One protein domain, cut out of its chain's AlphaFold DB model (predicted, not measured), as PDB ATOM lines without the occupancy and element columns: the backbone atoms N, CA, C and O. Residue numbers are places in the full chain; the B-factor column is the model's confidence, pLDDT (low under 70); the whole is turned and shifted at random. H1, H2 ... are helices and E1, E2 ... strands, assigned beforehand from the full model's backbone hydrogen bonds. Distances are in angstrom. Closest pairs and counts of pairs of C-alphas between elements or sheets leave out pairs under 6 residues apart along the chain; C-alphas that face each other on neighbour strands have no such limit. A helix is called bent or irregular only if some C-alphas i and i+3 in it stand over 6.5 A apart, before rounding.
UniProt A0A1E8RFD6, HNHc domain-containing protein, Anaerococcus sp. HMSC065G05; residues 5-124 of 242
ATOM      1  N   GLU A   5     317.264 224.503 315.902       97.56
ATOM      2  CA  GLU A   5     317.112 223.646 317.073       97.56
ATOM      3  C   GLU A   5     317.809 224.252 318.301       97.56
ATOM      4  O   GLU A   5     317.297 224.129 319.418       97.56
ATOM      5  N   ASP A   6     318.903 224.986 318.068       97.69
ATOM      6  CA  ASP A   6     319.715 225.638 319.097       97.69
ATOM      7  C   ASP A   6     319.087 226.945 319.610       97.69
ATOM      8  O   ASP A   6     319.595 227.529 320.561       97.69
ATOM      9  N   ILE A   7     317.984 227.426 319.022       98.25
ATOM     10  CA  ILE A   7     317.294 228.633 319.502       98.25
ATOM     11  C   ILE A   7     316.825 228.402 320.941       98.25
ATOM     12  O   ILE A   7     316.163 227.406 321.228       98.25
ATOM     13  N   ILE A   8     317.133 229.329 321.841       98.00
ATOM     14  CA  ILE A   8     316.675 229.319 323.235       98.00
ATOM     15  C   ILE A   8     315.252 229.870 323.297       98.00
ATOM     16  O   ILE A   8     314.341 229.207 323.787       98.00
ATOM     17  N   GLU A   9     315.057 231.064 322.744       97.81
ATOM     18  CA  GLU A   9     313.771 231.749 322.676       97.81
ATOM     19  C   GLU A   9     313.752 232.753 321.518       97.81
ATOM     20  O   GLU A   9     314.789 233.233 321.060       97.81
ATOM     21  N   ILE A  10     312.553 233.097 321.062       98.00
ATOM     22  CA  ILE A  10     312.282 234.264 320.236       98.00
ATOM     23  C   ILE A  10     311.441 235.198 321.090       98.00
ATOM     24  O   ILE A  10     310.347 234.838 321.529       98.00
ATOM     25  N   ARG A  11     311.938 236.412 321.306       96.88
ATOM     26  CA  ARG A  11     311.323 237.395 322.204       96.88
ATOM     27  C   ARG A  11     311.224 238.771 321.558       96.88
ATOM     28  O   ARG A  11     311.765 239.004 320.481       96.88
ATOM     29  N   LYS A  12     310.530 239.699 322.220       96.81
ATOM     30  CA  LYS A  12     310.611 241.125 321.879       96.81
ATOM     31  C   LYS A  12     312.028 241.627 322.136       96.81
ATOM     32  O   LYS A  12     312.662 241.169 323.085       96.81
ATOM     33  N   ALA A  13     312.489 242.546 321.294       93.25
ATOM     34  CA  ALA A  13     313.811 243.134 321.449       93.25
ATOM     35  C   ALA A  13     313.976 243.755 322.845       93.25
ATOM     36  O   ALA A  13     313.079 244.444 323.333       93.25
ATOM     37  N   LYS A  14     315.107 243.448 323.481       91.19
ATOM     38  CA  LYS A  14     315.542 243.980 324.777       91.19
ATOM     39  C   LYS A  14     316.796 244.837 324.628       91.19
ATOM     40  O   LYS A  14     316.963 245.776 325.393       91.19
ATOM     41  N   LEU A  15     317.660 244.507 323.667       82.88
ATOM     42  CA  LEU A  15     318.881 245.259 323.361       82.88
ATOM     43  C   LEU A  15     318.631 246.420 322.393       82.88
ATOM     44  O   LEU A  15     319.410 247.365 322.352       82.88
ATOM     45  N   HIS A  16     317.532 246.367 321.641       81.94
ATOM     46  CA  HIS A  16     317.134 247.401 320.688       81.94
ATOM     47  C   HIS A  16     315.751 247.958 321.042       81.94
ATOM     48  O   HIS A  16     314.899 247.236 321.558       81.94
ATOM     49  N   GLU A  17     315.490 249.220 320.687       79.44
ATOM     50  CA  GLU A  17     314.242 249.935 321.015       79.44
ATOM     51  C   GLU A  17     312.970 249.280 320.447       79.44
ATOM     52  O   GLU A  17     311.860 249.525 320.919       79.44
ATOM     53  N   ARG A  18     313.105 248.453 319.402       87.69
ATOM     54  CA  ARG A  18     311.980 247.795 318.732       87.69
ATOM     55  C   ARG A  18     312.376 246.480 318.070       87.69
ATOM     56  O   ARG A  18     313.526 246.267 317.693       87.69
ATOM     57  N   GLY A  19     311.368 245.646 317.821       93.00
ATOM     58  CA  GLY A  19     311.498 244.424 317.029       93.00
ATOM     59  C   GLY A  19     311.472 243.147 317.863       93.00
ATOM     60  O   GLY A  19     310.755 243.051 318.864       93.00
ATOM     61  N   TYR A  20     312.226 242.160 317.395       96.69
ATOM     62  CA  TYR A  20     312.279 240.790 317.876       96.69
ATOM     63  C   TYR A  20     313.730 240.306 317.887       96.69
ATOM     64  O   TYR A  20     314.528 240.679 317.028       96.69
ATOM     65  N   GLU A  21     314.048 239.454 318.848       96.75
ATOM     66  CA  GLU A  21     315.346 238.801 319.001       96.75
ATOM     67  C   GLU A  21     315.151 237.296 318.891       96.75
ATOM     68  O   GLU A  21     314.315 236.735 319.601       96.75
ATOM     69  N   ILE A  22     315.932 236.647 318.029       97.62
ATOM     70  CA  ILE A  22     316.108 235.195 318.032       97.62
ATOM     71  C   ILE A  22     317.378 234.915 318.833       97.62
ATOM     72  O   ILE A  22     318.477 235.271 318.405       97.62
ATOM     73  N   VAL A  23     317.215 234.321 320.012       97.19
ATOM     74  CA  VAL A  23     318.287 234.132 320.991       97.19
ATOM     75  C   VAL A  23     318.881 232.738 320.838       97.19
ATOM     76  O   VAL A  23     318.165 231.740 320.910       97.19
ATOM     77  N   PHE A  24     320.195 232.672 320.675       97.56
ATOM     78  CA  PHE A  24     321.000 231.454 320.657       97.56
ATOM     79  C   PHE A  24     321.920 231.405 321.894       97.56
ATOM     80  O   PHE A  24     322.079 232.414 322.592       97.56
ATOM     81  N   PRO A  25     322.550 230.252 322.191       95.88
ATOM     82  CA  PRO A  25     323.559 230.139 323.239       95.88
ATOM     83  C   PRO A  25     324.705 231.142 323.077       95.88
ATOM     84  O   PRO A  25     324.970 231.649 321.987       95.88
ATOM     85  N   ASN A  26     325.418 231.399 324.177       92.19
ATOM     86  CA  ASN A  26     326.563 232.319 324.229       92.19
ATOM     87  C   ASN A  26     326.216 233.764 323.828       92.19
ATOM     88  O   ASN A  26     327.033 234.445 323.213       92.19
ATOM     89  N   ASN A  27     325.004 234.227 324.161       85.81
ATOM     90  CA  ASN A  27     324.504 235.573 323.853       85.81
ATOM     91  C   ASN A  27     324.522 235.938 322.359       85.81
ATOM     92  O   ASN A  27     324.490 237.118 322.010       85.81
ATOM     93  N   LYS A  28     324.531 234.945 321.462       93.88
ATOM     94  CA  LYS A  28     324.359 235.192 320.031       93.88
ATOM     95  C   LYS A  28     322.899 235.533 319.751       93.88
ATOM     96  O   LYS A  28     322.004 234.736 320.028       93.88
ATOM     97  N   ILE A  29     322.649 236.724 319.219       95.25
ATOM     98  CA  ILE A  29     321.300 237.243 318.992       95.25
ATOM     99  C   ILE A  29     321.180 237.686 317.541       95.25
ATOM    100  O   ILE A  29     322.005 238.451 317.055       95.25
ATOM    101  N   ILE A  30     320.133 237.218 316.859       95.62
ATOM    102  CA  ILE A  30     319.728 237.780 315.569       95.62
ATOM    103  C   ILE A  30     318.589 238.760 315.822       95.62
ATOM    104  O   ILE A  30     317.537 238.378 316.346       95.62
ATOM    105  N   TRP A  31     318.782 240.015 315.428       95.06
ATOM    106  CA  TRP A  31     317.783 241.068 315.582       95.06
ATOM    107  C   TRP A  31     316.992 241.296 314.290       95.06
ATOM    108  O   TRP A  31     317.563 241.514 313.217       95.06
ATOM    109  N   LEU A  32     315.660 241.290 314.401       94.56
ATOM    110  CA  LEU A  32     314.731 241.634 313.323       94.56
ATOM    111  C   LEU A  32     313.732 242.696 313.781       94.56
ATOM    112  O   LEU A  32     313.193 242.623 314.880       94.56
ATOM    113  N   THR A  33     313.389 243.652 312.926       93.31
ATOM    114  CA  THR A  33     312.374 244.670 313.253       93.31
ATOM    115  C   THR A  33     310.957 244.237 312.879       93.31
ATOM    116  O   THR A  33     309.983 244.588 313.553       93.31
ATOM    117  N   LYS A  34     310.819 243.424 311.832       93.00
ATOM    118  CA  LYS A  34     309.547 242.983 311.276       93.00
ATOM    119  C   LYS A  34     309.206 241.576 311.726       93.00
ATOM    120  O   LYS A  34     309.912 240.609 311.491       93.00
ATOM    121  N   ARG A  35     308.002 241.423 312.271       95.25
ATOM    122  CA  ARG A  35     307.506 240.112 312.715       95.25
ATOM    123  C   ARG A  35     307.417 239.085 311.582       95.25
ATOM    124  O   ARG A  35     307.608 237.898 311.800       95.25
ATOM    125  N   ARG A  36     307.087 239.538 310.367       94.75
ATOM    126  CA  ARG A  36     306.847 238.644 309.224       94.75
ATOM    127  C   ARG A  36     308.122 237.990 308.689       94.75
ATOM    128  O   ARG A  36     308.025 236.893 308.159       94.75
ATOM    129  N   THR A  37     309.279 238.632 308.849       96.81
ATOM    130  CA  THR A  37     310.567 238.133 308.345       96.81
ATOM    131  C   THR A  37     311.150 237.028 309.225       96.81
ATOM    132  O   THR A  37     311.951 236.238 308.738       96.81
ATOM    133  N   ILE A  38     310.678 236.883 310.473       97.94
ATOM    134  CA  ILE A  38     311.059 235.782 311.375       97.94
ATOM    135  C   ILE A  38     310.851 234.423 310.691       97.94
ATOM    136  O   ILE A  38     311.760 233.602 310.658       97.94
ATOM    137  N   ALA A  39     309.672 234.196 310.103       97.69
ATOM    138  CA  ALA A  39     309.355 232.930 309.442       97.69
ATOM    139  C   ALA A  39     310.270 232.661 308.235       97.69
ATOM    140  O   ALA A  39     310.785 231.553 308.095       97.69
ATOM    141  N   GLY A  40     310.505 233.683 307.404       97.25
ATOM    142  CA  GLY A  40     311.387 233.583 306.239       97.25
ATOM    143  C   GLY A  40     312.826 233.251 306.633       97.25
ATOM    144  O   GLY A  40     313.427 232.349 306.054       97.25
ATOM    145  N   LEU A  41     313.356 233.910 307.669       98.12
ATOM    146  CA  LEU A  41     314.715 233.662 308.141       98.12
ATOM    147  C   LEU A  41     314.874 232.249 308.711       98.12
ATOM    148  O   LEU A  41     315.838 231.566 308.388       98.12
ATOM    149  N   LEU A  42     313.932 231.790 309.539       98.38
ATOM    150  CA  LEU A  42     313.989 230.450 310.131       98.38
ATOM    151  C   LEU A  42     313.948 229.346 309.068       98.38
ATOM    152  O   LEU A  42     314.661 228.348 309.188       98.38
ATOM    153  N   LEU A  43     313.131 229.531 308.028       98.12
ATOM    154  CA  LEU A  43     313.094 228.629 306.878       98.12
ATOM    155  C   LEU A  43     314.444 228.601 306.157       98.12
ATOM    156  O   LEU A  43     314.971 227.517 305.918       98.12
ATOM    157  N   LEU A  44     315.031 229.768 305.880       97.94
ATOM    158  CA  LEU A  44     316.329 229.874 305.211       97.94
ATOM    159  C   LEU A  44     317.466 229.260 306.037       97.94
ATOM    160  O   LEU A  44     318.249 228.492 305.489       97.94
ATOM    161  N   ILE A  45     317.512 229.489 307.356       98.06
ATOM    162  CA  ILE A  45     318.507 228.855 308.243       98.06
ATOM    163  C   ILE A  45     318.411 227.323 308.166       98.06
ATOM    164  O   ILE A  45     319.433 226.640 308.201       98.06
ATOM    165  N   LYS A  46     317.197 226.758 308.080       97.62
ATOM    166  CA  LYS A  46     317.009 225.299 308.065       97.62
ATOM    167  C   LYS A  46     317.210 224.671 306.686       97.62
ATOM    168  O   LYS A  46     317.762 223.577 306.601       97.62
ATOM    169  N   TYR A  47     316.720 225.312 305.629       97.06
ATOM    170  CA  TYR A  47     316.598 224.700 304.304       97.06
ATOM    171  C   TYR A  47     317.521 225.304 303.246       97.06
ATOM    172  O   TYR A  47     317.582 224.745 302.154       97.06
ATOM    173  N   GLN A  48     318.243 226.386 303.561       95.75
ATOM    174  CA  GLN A  48     319.134 227.168 302.687       95.75
ATOM    175  C   GLN A  48     318.439 227.843 301.502       95.75
ATOM    176  O   GLN A  48     318.674 229.019 301.260       95.75
ATOM    177  N   THR A  49     317.562 227.134 300.791       95.06
ATOM    178  CA  THR A  49     316.800 227.631 299.644       95.06
ATOM    179  C   THR A  49     315.301 227.524 299.907       95.06
ATOM    180  O   THR A  49     314.763 226.433 300.135       95.06
ATOM    181  N   CYS A  50     314.615 228.661 299.824       95.12
ATOM    182  CA  CYS A  50     313.183 228.777 300.081       95.12
ATOM    183  C   CYS A  50     312.469 229.588 298.999       95.12
ATOM    184  O   CYS A  50     313.089 230.321 298.233       95.12
ATOM    185  N   SER A  51     311.150 229.457 298.936       92.94
ATOM    186  CA  SER A  51     310.286 230.241 298.054       92.94
ATOM    187  C   SER A  51     308.926 230.484 298.706       92.94
ATOM    188  O   SER A  51     308.654 230.038 299.821       92.94
ATOM    189  N   GLU A  52     308.041 231.173 297.993       91.81
ATOM    190  CA  GLU A  52     306.675 231.454 298.441       91.81
ATOM    191  C   GLU A  52     305.887 230.185 298.815       91.81
ATOM    192  O   GLU A  52     305.080 230.212 299.746       91.81
ATOM    193  N   GLU A  53     306.172 229.056 298.159       92.88
ATOM    194  CA  GLU A  53     305.547 227.751 298.419       92.88
ATOM    195  C   GLU A  53     305.659 227.323 299.892       92.88
ATOM    196  O   GLU A  53     304.718 226.756 300.456       92.88
ATOM    197  N   ASP A  54     306.772 227.677 300.542       94.88
ATOM    198  CA  ASP A  54     307.054 227.344 301.941       94.88
ATOM    199  C   ASP A  54     306.180 228.132 302.934       94.88
ATOM    200  O   ASP A  54     306.100 227.773 304.109       94.88
ATOM    201  N   LEU A  55     305.517 229.207 302.486       95.31
ATOM    202  CA  LEU A  55     304.730 230.113 303.331       95.31
ATOM    203  C   LEU A  55     303.249 230.222 302.935       95.31
ATOM    204  O   LEU A  55     302.454 230.731 303.726       95.31
ATOM    205  N   VAL A  56     302.842 229.720 301.765       93.19
ATOM    206  CA  VAL A  56     301.417 229.627 301.363       93.19
ATOM    207  C   VAL A  56     300.720 228.359 301.881       93.19
ATOM    208  O   VAL A  56     299.498 228.215 301.760       93.19
ATOM    209  N   GLY A  57     301.481 227.444 302.490       89.00
ATOM    210  CA  GLY A  57     300.995 226.139 302.943       89.00
ATOM    211  C   GLY A  57     300.881 225.119 301.810       89.00
ATOM    212  O   GLY A  57     299.952 224.314 301.821       89.00
ATOM    213  N   ALA A  58     301.780 225.192 300.819       91.00
ATOM    214  CA  ALA A  58     301.918 224.177 299.770       91.00
ATOM    215  C   ALA A  58     302.762 222.972 300.229       91.00
ATOM    216  O   ALA A  58     302.763 221.934 299.574       91.00
ATOM    217  N   ASN A  59     303.478 223.107 301.349       94.19
ATOM    218  CA  ASN A  59     304.268 222.052 301.969       94.19
ATOM    219  C   ASN A  59     304.290 222.202 303.504       94.19
ATOM    220  O   ASN A  59     303.807 223.195 304.054       94.19
ATOM    221  N   ASP A  60     304.895 221.229 304.190       96.50
ATOM    222  CA  ASP A  60     304.931 221.160 305.658       96.50
ATOM    223  C   ASP A  60     306.174 221.807 306.290       96.50
ATOM    224  O   ASP A  60     306.401 221.686 307.497       96.50
ATOM    225  N   ARG A  61     307.015 222.508 305.516       97.44
ATOM    226  CA  ARG A  61     308.285 223.044 306.032       97.44
ATOM    227  C   ARG A  61     308.061 224.048 307.149       97.44
ATOM    228  O   ARG A  61     308.736 223.953 308.171       97.44
ATOM    229  N   LEU A  62     307.094 224.957 307.003       97.19
ATOM    230  CA  LEU A  62     306.744 225.907 308.062       97.19
ATOM    231  C   LEU A  62     306.168 225.203 309.296       97.19
ATOM    232  O   LEU A  62     306.517 225.559 310.420       97.19
ATOM    233  N   VAL A  63     305.348 224.165 309.103       97.12
ATOM    234  CA  VAL A  63     304.829 223.338 310.205       97.12
ATOM    235  C   VAL A  63     305.985 222.680 310.962       97.12
ATOM    236  O   VAL A  63     306.015 222.719 312.192       97.12
ATOM    237  N   ALA A  64     306.990 222.160 310.254       97.88
ATOM    238  CA  ALA A  64     308.190 221.594 310.863       97.88
ATOM    239  C   ALA A  64     308.975 222.636 311.685       97.88
ATOM    240  O   ALA A  64     309.360 222.338 312.816       97.88
ATOM    241  N   ILE A  65     309.152 223.867 311.177       97.88
ATOM    242  CA  ILE A  65     309.758 224.976 311.944       97.88
ATOM    243  C   ILE A  65     308.971 225.226 313.237       97.88
ATOM    244  O   ILE A  65     309.554 225.270 314.323       97.88
ATOM    245  N   LYS A  66     307.642 225.360 313.140       97.44
ATOM    246  CA  LYS A  66     306.775 225.630 314.296       97.44
ATOM    247  C   LYS A  66     306.840 224.516 315.340       97.44
ATOM    248  O   LYS A  66     306.835 224.820 316.530       97.44
ATOM    249  N   THR A  67     306.931 223.260 314.906       97.75
ATOM    250  CA  THR A  67     307.075 222.093 315.787       97.75
ATOM    251  C   THR A  67     308.404 222.113 316.538       97.75
ATOM    252  O   THR A  67     308.412 221.936 317.754       97.75
ATOM    253  N   ILE A  68     309.518 222.390 315.850       97.88
ATOM    254  CA  ILE A  68     310.857 222.468 316.466       97.88
ATOM    255  C   ILE A  68     310.930 223.583 317.514       97.88
ATOM    256  O   ILE A  68     311.588 223.444 318.543       97.88
ATOM    257  N   LEU A  69     310.234 224.689 317.260       97.88
ATOM    258  CA  LEU A  69     310.248 225.873 318.112       97.88
ATOM    259  C   LEU A  69     309.063 225.936 319.082       97.88
ATOM    260  O   LEU A  69     308.791 226.996 319.648       97.88
ATOM    261  N   LYS A  70     308.340 224.830 319.285       97.50
ATOM    262  CA  LYS A  70     307.174 224.794 320.173       97.50
ATOM    263  C   LYS A  70     307.548 225.296 321.571       97.50
ATOM    264  O   LYS A  70     308.449 224.764 322.210       97.50
ATOM    265  N   GLY A  71     306.837 226.321 322.040       97.06
ATOM    266  CA  GLY A  71     307.067 226.939 323.350       97.06
ATOM    267  C   GLY A  71     308.238 227.927 323.414       97.06
ATOM    268  O   GLY A  71     308.447 228.519 324.465       97.06
ATOM    269  N   LYS A  72     308.972 228.147 322.313       97.94
ATOM    270  CA  LYS A  72     310.100 229.092 322.255       97.94
ATOM    271  C   LYS A  72     309.708 230.488 321.763       97.94
ATOM    272  O   LYS A  72     310.557 231.364 321.730       97.94
ATOM    273  N   TYR A  73     308.466 230.704 321.334       97.44
ATOM    274  CA  TYR A  73     307.988 231.984 320.801       97.44
ATOM    275  C   TYR A  73     306.487 232.160 321.058       97.44
ATOM    276  O   TYR A  73     305.769 231.188 321.297       97.44
ATOM    277  N   GLU A  74     305.987 233.394 320.978       96.00
ATOM    278  CA  GLU A  74     304.547 233.654 321.039       96.00
ATOM    279  C   GLU A  74     303.870 233.178 319.741       96.00
ATOM    280  O   GLU A  74     304.163 233.689 318.660       96.00
ATOM    281  N   ASN A  75     302.927 232.233 319.835       92.19
ATOM    282  CA  ASN A  75     302.287 231.593 318.672       92.19
ATOM    283  C   ASN A  75     301.721 232.582 317.634       92.19
ATOM    284  O   ASN A  75     301.677 232.267 316.447       92.19
ATOM    285  N   SER A  76     301.316 233.785 318.056       92.88
ATOM    286  CA  SER A  76     300.784 234.833 317.175       92.88
ATOM    287  C   SER A  76     301.830 235.430 316.213       92.88
ATOM    288  O   SER A  76     301.475 236.158 315.279       92.88
ATOM    289  N   TRP A  77     303.127 235.162 316.422       94.88
ATOM    290  CA  TRP A  77     304.211 235.769 315.648       94.88
ATOM    291  C   TRP A  77     304.521 235.044 314.343       94.88
ATOM    292  O   TRP A  77     304.874 235.705 313.364       94.88
ATOM    293  N   ILE A  78     304.329 233.726 314.304       96.25
ATOM    294  CA  ILE A  78     304.514 232.907 313.103       96.25
ATOM    295  C   ILE A  78     303.148 232.365 312.680       96.25
ATOM    296  O   ILE A  78     302.566 231.497 313.336       96.25
ATOM    297  N   LYS A  79     302.628 232.894 311.569       94.69
ATOM    298  CA  LYS A  79     301.334 232.476 311.016       94.69
ATOM    299  C   LYS A  79     301.438 231.081 310.406       94.69
ATOM    300  O   LYS A  79     302.524 230.647 310.050       94.69
ATOM    301  N   ASP A  80     300.302 230.412 310.232       93.31
ATOM    302  CA  ASP A  80     300.253 229.150 309.480       93.31
ATOM    303  C   ASP A  80     300.437 229.364 307.976       93.31
ATOM    304  O   ASP A  80     300.931 228.482 307.282       93.31
ATOM    305  N   ARG A  81     300.019 230.534 307.475       93.31
ATOM    306  CA  ARG A  81     300.114 230.931 306.067       93.31
ATOM    307  C   ARG A  81     300.292 232.440 305.926       93.31
ATOM    308  O   ARG A  81     299.845 233.219 306.777       93.31
ATOM    309  N   TYR A  82     300.898 232.856 304.822       93.12
ATOM    310  CA  TYR A  82     301.131 234.253 304.467       93.12
ATOM    311  C   TYR A  82     300.516 234.540 303.096       93.12
ATOM    312  O   TYR A  82     300.850 233.883 302.120       93.12
ATOM    313  N   GLY A  83     299.613 235.526 303.026       88.69
ATOM    314  CA  GLY A  83     298.980 235.921 301.759       88.69
ATOM    315  C   GLY A  83     299.952 236.595 300.785       88.69
ATOM    316  O   GLY A  83     299.856 236.387 299.586       88.69
ATOM    317  N   ASP A  84     300.914 237.356 301.314       89.75
ATOM    318  CA  ASP A  84     302.076 237.845 300.568       89.75
ATOM    319  C   ASP A  84     303.306 237.078 301.068       89.75
ATOM    320  O   ASP A  84     304.008 237.512 301.986       89.75
ATOM    321  N   ALA A  85     303.468 235.862 300.546       91.56
ATOM    322  CA  ALA A  85     304.506 234.913 300.943       91.56
ATOM    323  C   ALA A  85     305.909 235.327 300.473       91.56
ATOM    324  O   ALA A  85     306.904 234.866 301.028       91.56
ATOM    325  N   ASN A  86     306.000 236.250 299.515       91.19
ATOM    326  CA  ASN A  86     307.261 236.798 299.037       91.19
ATOM    327  C   ASN A  86     307.885 237.775 300.050       91.19
ATOM    328  O   ASN A  86     309.095 237.760 300.281       91.19
ATOM    329  N   LYS A  87     307.057 238.610 300.698       92.50
ATOM    330  CA  LYS A  87     307.523 239.652 301.634       92.50
ATOM    331  C   LYS A  87     308.391 239.142 302.787       92.50
ATOM    332  O   LYS A  87     309.414 239.776 303.038       92.50
ATOM    333  N   PRO A  88     308.039 238.047 303.493       95.94
ATOM    334  CA  PRO A  88     308.887 237.459 304.528       95.94
ATOM    335  C   PRO A  88     310.330 237.188 304.103       95.94
ATOM    336  O   PRO A  88     311.208 237.265 304.956       95.94
ATOM    337  N   PHE A  89     310.574 236.901 302.822       95.06
ATOM    338  CA  PHE A  89     311.916 236.688 302.290       95.06
ATOM    339  C   PHE A  89     312.526 237.970 301.725       95.06
ATOM    340  O   PHE A  89     313.633 238.332 302.108       95.06
ATOM    341  N   SER A  90     311.803 238.699 300.866       90.38
ATOM    342  CA  SER A  90     312.346 239.897 300.209       90.38
ATOM    343  C   SER A  90     312.801 240.952 301.217       90.38
ATOM    344  O   SER A  90     313.841 241.579 301.040       90.38
ATOM    345  N   GLU A  91     312.028 241.137 302.293       93.19
ATOM    346  CA  GLU A  91     312.310 242.146 303.315       93.19
ATOM    347  C   GLU A  91     313.518 241.792 304.195       93.19
ATOM    348  O   GLU A  91     314.053 242.695 304.833       93.19
ATOM    349  N   LEU A  92     313.986 240.531 304.214       92.75
ATOM    350  CA  LEU A  92     315.214 240.160 304.934       92.75
ATOM    351  C   LEU A  92     316.419 240.926 304.395       92.75
ATOM    352  O   LEU A  92     317.203 241.481 305.158       92.75
ATOM    353  N   TRP A  93     316.519 241.006 303.074       84.75
ATOM    354  CA  TRP A  93     317.549 241.798 302.428       84.75
ATOM    355  C   TRP A  93     317.168 243.278 302.395       84.75
ATOM    356  O   TRP A  93     317.919 244.119 302.886       84.75
ATOM    357  N   THR A  94     315.992 243.612 301.854       80.38
ATOM    358  CA  THR A  94     315.691 245.004 301.485       80.38
ATOM    359  C   THR A  94     315.407 245.921 302.668       80.38
ATOM    360  O   THR A  94     315.515 247.132 302.519       80.38
ATOM    361  N   GLU A  95     314.984 245.382 303.817       85.12
ATOM    362  CA  GLU A  95     314.588 246.198 304.975       85.12
ATOM    363  C   GLU A  95     315.272 245.781 306.282       85.12
ATOM    364  O   GLU A  95     315.599 246.638 307.105       85.12
ATOM    365  N   GLU A  96     315.527 244.484 306.475       88.38
ATOM    366  CA  GLU A  96     316.233 243.958 307.647       88.38
ATOM    367  C   GLU A  96     317.762 243.969 307.503       88.38
ATOM    368  O   GLU A  96     318.455 243.724 308.494       88.38
ATOM    369  N   GLY A  97     318.290 244.272 306.314       82.44
ATOM    370  CA  GLY A  97     319.720 244.474 306.083       82.44
ATOM    371  C   GLY A  97     320.567 243.198 306.063       82.44
ATOM    372  O   GLY A  97     321.784 243.289 306.177       82.44
ATOM    373  N   PHE A  98     319.965 242.012 305.916       87.31
ATOM    374  CA  PHE A  98     320.706 240.755 305.770       87.31
ATOM    375  C   PHE A  98     321.214 240.598 304.332       87.31
ATOM    376  O   PHE A  98     320.558 239.981 303.495       87.31
ATOM    377  N   SER A  99     322.388 241.160 304.039       84.25
ATOM    378  CA  SER A  99     323.027 241.088 302.713       84.25
ATOM    379  C   SER A  99     323.420 239.669 302.282       84.25
ATOM    380  O   SER A  99     323.595 239.426 301.094       84.25
ATOM    381  N   CYS A 100     323.523 238.734 303.229       84.94
ATOM    382  CA  CYS A 100     323.748 237.308 302.986       84.94
ATOM    383  C   CYS A 100     322.513 236.544 302.484       84.94
ATOM    384  O   CYS A 100     322.606 235.352 302.198       84.94
ATOM    385  N   VAL A 101     321.355 237.208 302.411       88.81
ATOM    386  CA  VAL A 101     320.143 236.656 301.806       88.81
ATOM    387  C   VAL A 101     319.966 237.283 300.432       88.81
ATOM    388  O   VAL A 101     319.787 238.494 300.313       88.81
ATOM    389  N   HIS A 102     319.942 236.467 299.385       84.69
ATOM    390  CA  HIS A 102     319.751 236.941 298.014       84.69
ATOM    391  C   HIS A 102     318.700 236.117 297.275       84.69
ATOM    392  O   HIS A 102     318.355 235.003 297.666       84.69
ATOM    393  N   ALA A 103     318.145 236.697 296.211       87.12
ATOM    394  CA  ALA A 103     317.196 236.009 295.347       87.12
ATOM    395  C   ALA A 103     317.929 235.315 294.188       87.12
ATOM    396  O   ALA A 103     318.746 235.937 293.511       87.12
ATOM    397  N   GLU A 104     317.582 234.059 293.915       84.12
ATOM    398  CA  GLU A 104     318.057 233.286 292.767       84.12
ATOM    399  C   GLU A 104     316.878 232.903 291.860       84.12
ATOM    400  O   GLU A 104     315.817 232.485 292.324       84.12
ATOM    401  N   GLY A 105     317.064 233.046 290.544       64.06
ATOM    402  CA  GLY A 105     316.043 232.738 289.538       64.06
ATOM    403  C   GLY A 105     315.013 233.859 289.342       64.06
ATOM    404  O   GLY A 105     314.148 234.101 290.180       64.06
ATOM    405  N   LEU A 106     315.088 234.535 288.189       55.31
ATOM    406  CA  LEU A 106     314.122 235.564 287.764       55.31
ATOM    407  C   LEU A 106     312.978 235.003 286.896       55.31
ATOM    408  O   LEU A 106     312.019 235.721 286.624       55.31
ATOM    409  N   GLN A 107     313.065 233.741 286.462       45.72
ATOM    410  CA  GLN A 107     312.031 233.060 285.678       45.72
ATOM    411  C   GLN A 107     311.282 232.048 286.561       45.72
ATOM    412  O   GLN A 107     311.808 230.980 286.861       45.72
ATOM    413  N   GLY A 108     310.060 232.393 286.982       64.56
ATOM    414  CA  GLY A 108     309.190 231.552 287.820       64.56
ATOM    415  C   GLY A 108     309.047 232.047 289.266       64.56
ATOM    416  O   GLY A 108     309.219 233.237 289.536       64.56
ATOM    417  N   ASN A 109     308.717 231.134 290.191       69.12
ATOM    418  CA  ASN A 109     308.645 231.426 291.628       69.12
ATOM    419  C   ASN A 109     310.029 231.854 292.128       69.12
ATOM    420  O   ASN A 109     310.994 231.092 292.026       69.12
ATOM    421  N   ARG A 110     310.124 233.076 292.662       83.94
ATOM    422  CA  ARG A 110     311.384 233.633 293.157       83.94
ATOM    423  C   ARG A 110     311.915 232.759 294.293       83.94
ATOM    424  O   ARG A 110     311.213 232.540 295.283       83.94
ATOM    425  N   LYS A 111     313.147 232.270 294.152       91.50
ATOM    426  CA  LYS A 111     313.833 231.536 295.217       91.50
ATOM    427  C   LYS A 111     314.736 232.485 295.980       91.50
ATOM    428  O   LYS A 111     315.296 233.413 295.406       91.50
ATOM    429  N   TYR A 112     314.866 232.244 297.269       93.75
ATOM    430  CA  TYR A 112     315.743 232.970 298.171       93.75
ATOM    431  C   TYR A 112     316.742 232.001 298.766       93.75
ATOM    432  O   TYR A 112     316.376 230.865 299.079       93.75
ATOM    433  N   VAL A 113     317.982 232.451 298.904       94.44
ATOM    434  CA  VAL A 113     319.100 231.627 299.347       94.44
ATOM    435  C   VAL A 113     319.812 232.287 300.519       94.44
ATOM    436  O   VAL A 113     319.966 233.505 300.556       94.44
ATOM    437  N   LEU A 114     320.221 231.457 301.475       95.69
ATOM    438  CA  LEU A 114     321.144 231.766 302.559       95.69
ATOM    439  C   LEU A 114     322.125 230.595 302.670       95.69
ATOM    440  O   LEU A 114     321.722 229.483 303.020       95.69
ATOM    441  N   ASN A 115     323.403 230.823 302.369       92.75
ATOM    442  CA  ASN A 115     324.394 229.756 302.456       92.75
ATOM    443  C   ASN A 115     324.804 229.504 303.906       92.75
ATOM    444  O   ASN A 115     324.969 230.429 304.701       92.75
ATOM    445  N   VAL A 116     325.091 228.240 304.224       92.44
ATOM    446  CA  VAL A 116     325.569 227.818 305.554       92.44
ATOM    447  C   VAL A 116     326.809 228.589 306.013       92.44
ATOM    448  O   VAL A 116     326.953 228.878 307.204       92.44
ATOM    449  N   TYR A 117     327.702 228.922 305.078       90.31
ATOM    450  CA  TYR A 117     328.928 229.671 305.356       90.31
ATOM    451  C   TYR A 117     328.654 231.115 305.792       90.31
ATOM    452  O   TYR A 117     329.436 231.673 306.557       90.31
ATOM    453  N   ASP A 118     327.509 231.673 305.401       89.75
ATOM    454  CA  ASP A 118     327.127 233.043 305.724       89.75
ATOM    455  C   ASP A 118     326.337 233.141 307.038       89.75
ATOM    456  O   ASP A 118     326.059 234.245 307.502       89.75
ATOM    457  N   HIS A 119     325.991 232.021 307.689       93.44
ATOM    458  CA  HIS A 119     325.149 232.032 308.896       93.44
ATOM    459  C   HIS A 119     325.725 232.891 310.033       93.44
ATOM    460  O   HIS A 119     324.961 233.489 310.786       93.44
ATOM    461  N   GLU A 120     327.050 232.967 310.176       89.62
ATOM    462  CA  GLU A 120     327.665 233.787 311.228       89.62
ATOM    463  C   GLU A 120     327.422 235.290 311.010       89.62
ATOM    464  O   GLU A 120     327.305 236.034 311.980       89.62
ATOM    465  N   SER A 121     327.245 235.734 309.759       88.00
ATOM    466  CA  SER A 121     326.939 237.138 309.445       88.00
ATOM    467  C   SER A 121     325.559 237.588 309.938       88.00
ATOM    468  O   SER A 121     325.321 238.784 310.086       88.00
ATOM    469  N   LEU A 122     324.655 236.650 310.252       91.44
ATOM    470  CA  LEU A 122     323.324 236.960 310.785       91.44
ATOM    471  C   LEU A 122     323.370 237.609 312.174       91.44
ATOM    472  O   LEU A 122     322.402 238.255 312.569       91.44
ATOM    473  N   PHE A 123     324.463 237.419 312.917       91.25
ATOM    474  CA  PHE A 123     324.648 237.988 314.255       91.25
ATOM    475  C   PHE A 123     325.261 239.390 314.236       91.25
ATOM    476  O   PHE A 123     325.403 240.002 315.292       91.25
ATOM    477  N   ASN A 124     325.636 239.898 313.060       85.25
ATOM    478  CA  ASN A 124     326.155 241.250 312.932       85.25
ATOM    479  C   ASN A 124     325.032 242.272 313.135       85.25
ATOM    480  O   ASN A 124     323.885 242.061 312.728       85.25
TER     481      ASN A 124
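What this domain is: This is residues 5 to 124 of the 242 residues of the protein "HNHc domain-containing protein" of Anaerococcus sp. HMSC065G05 (UniProt A0A1E8RFD6). Helix H1 makes the core, set between two small three-stranded antiparallel sheets at the two ends of the longest axis, E1 E2 E3 at one end and E4 E6 E5 at the other. H3 and H4 pack on H1 from different sides and cross it at nearly right angles, while H5, near H1, runs from the end of E6 to the edge of the first sheet. The printed part has 120 residues with five named helices and six named strands, in the order E1 E2 E3 H1 E4 H2 H3 H4 E5 E6 H5, and its class is mixed, helices and strands. The whole is compact, with a radius of gyration of the C-alphas of 13.4 A, and only just elongated, with spans of 40 by 27 by 24 A.

Where its parts are: E1 is residues 9 to 12, 9.9 A from first to last C-alpha, and begins at C-alpha 9, (313.771, 231.749, 322.676). E2, residues 20 to 23, measures 9.5 A, and E3, residues 29 to 32, 9.7 A. H1, the longest helix by residues, is residues 37 to 47, 15.3 A, from C-alpha 37 at (310.567, 238.133, 308.345). E4 is residues 49 to 51, 7.2 A, and H2 is residues 53 to 56, 5.4 A. H3, residues 61 to 68, measures 10.8 A, and H4, residues 87 to 94, 9.8 A. E5 is residues 101 to 104, 9.9 A, and E6 is residues 111 to 114, 10.4 A. H5, residues 116 to 123, measures 13.4 A and ends at C-alpha 123, (324.648, 237.988, 314.255); it is irregular, with C-alphas 117 and 120 7.3 A apart.

How they stand to each other: E1 E2 E3 is a meander, each strand the antiparallel neighbour of the one before. In the hairpin E1 and E2, N 21 and O 11 are 2.8 A apart, within hydrogen-bond range; in the hairpin E2 and E3, N 20 and O 32 are 2.7 A apart. H1 is on this sheet at a height of 11.6 A, over E2 and E3, and runs along the strands, at 13 degrees to E2 on the local plane. H1 is also on the sheet E4 E6 E5, at a height over the sheet of 8.3 A, over E6, and runs only just across the strands, at 60.3 degrees to E6 on the local plane. In that sheet E6 is the inner strand: N 112 and O 50 are 2.8 A apart towards E4, and N 104 and O 111 are 2.8 A apart in the hairpin E5 and E6. H4 lies on the same face as H1, over E5, at a height over the sheet of 8.8 A; these two layers are helices on one face of a sheet. H4 touches H1, about perpendicular at 90 degrees, with the closest C-alphas those of Thr 37 and Pro 88, 4.2 A apart. H3 touches H1, about perpendicular at 88 degrees, with the closest C-alphas those of Leu 43 and Leu 62, 7.0 A apart. H2 and H3 only just touch, only at the corner, with 3 pairs of C-alphas within 8 A, the closest being Asp 54 and Arg 61 at 6.1 A. H5 is close to H1 but not clearly touching, with the closest C-alphas those of Ile 45 and His 119, 7.4 A apart. H5 only grazes the sheet E1 E2 E3 with residues 120 to 123; the closest C-alphas of E3 and H5 are those of Ile 30 and Phe 123, 5.1 A apart. Every O i to N i+4 pair is within hydrogen-bond range in H1 and H3, against 2 of 4 in H4 and 0 of 4 in H5, where 4 of 5 O i to N i+3 pairs are within range; H2 is too short for an O i to N i+4 pair.

The domain as a whole: The two C-alphas farthest apart are those of Asn 26 and Gln 107, at 41.2 A. The printed part has no cut. The link from H3 to H4, residues 69 to 86, is long. Mean pLDDT of the printed part is 91.8, and residues 105 to 109 are under 70.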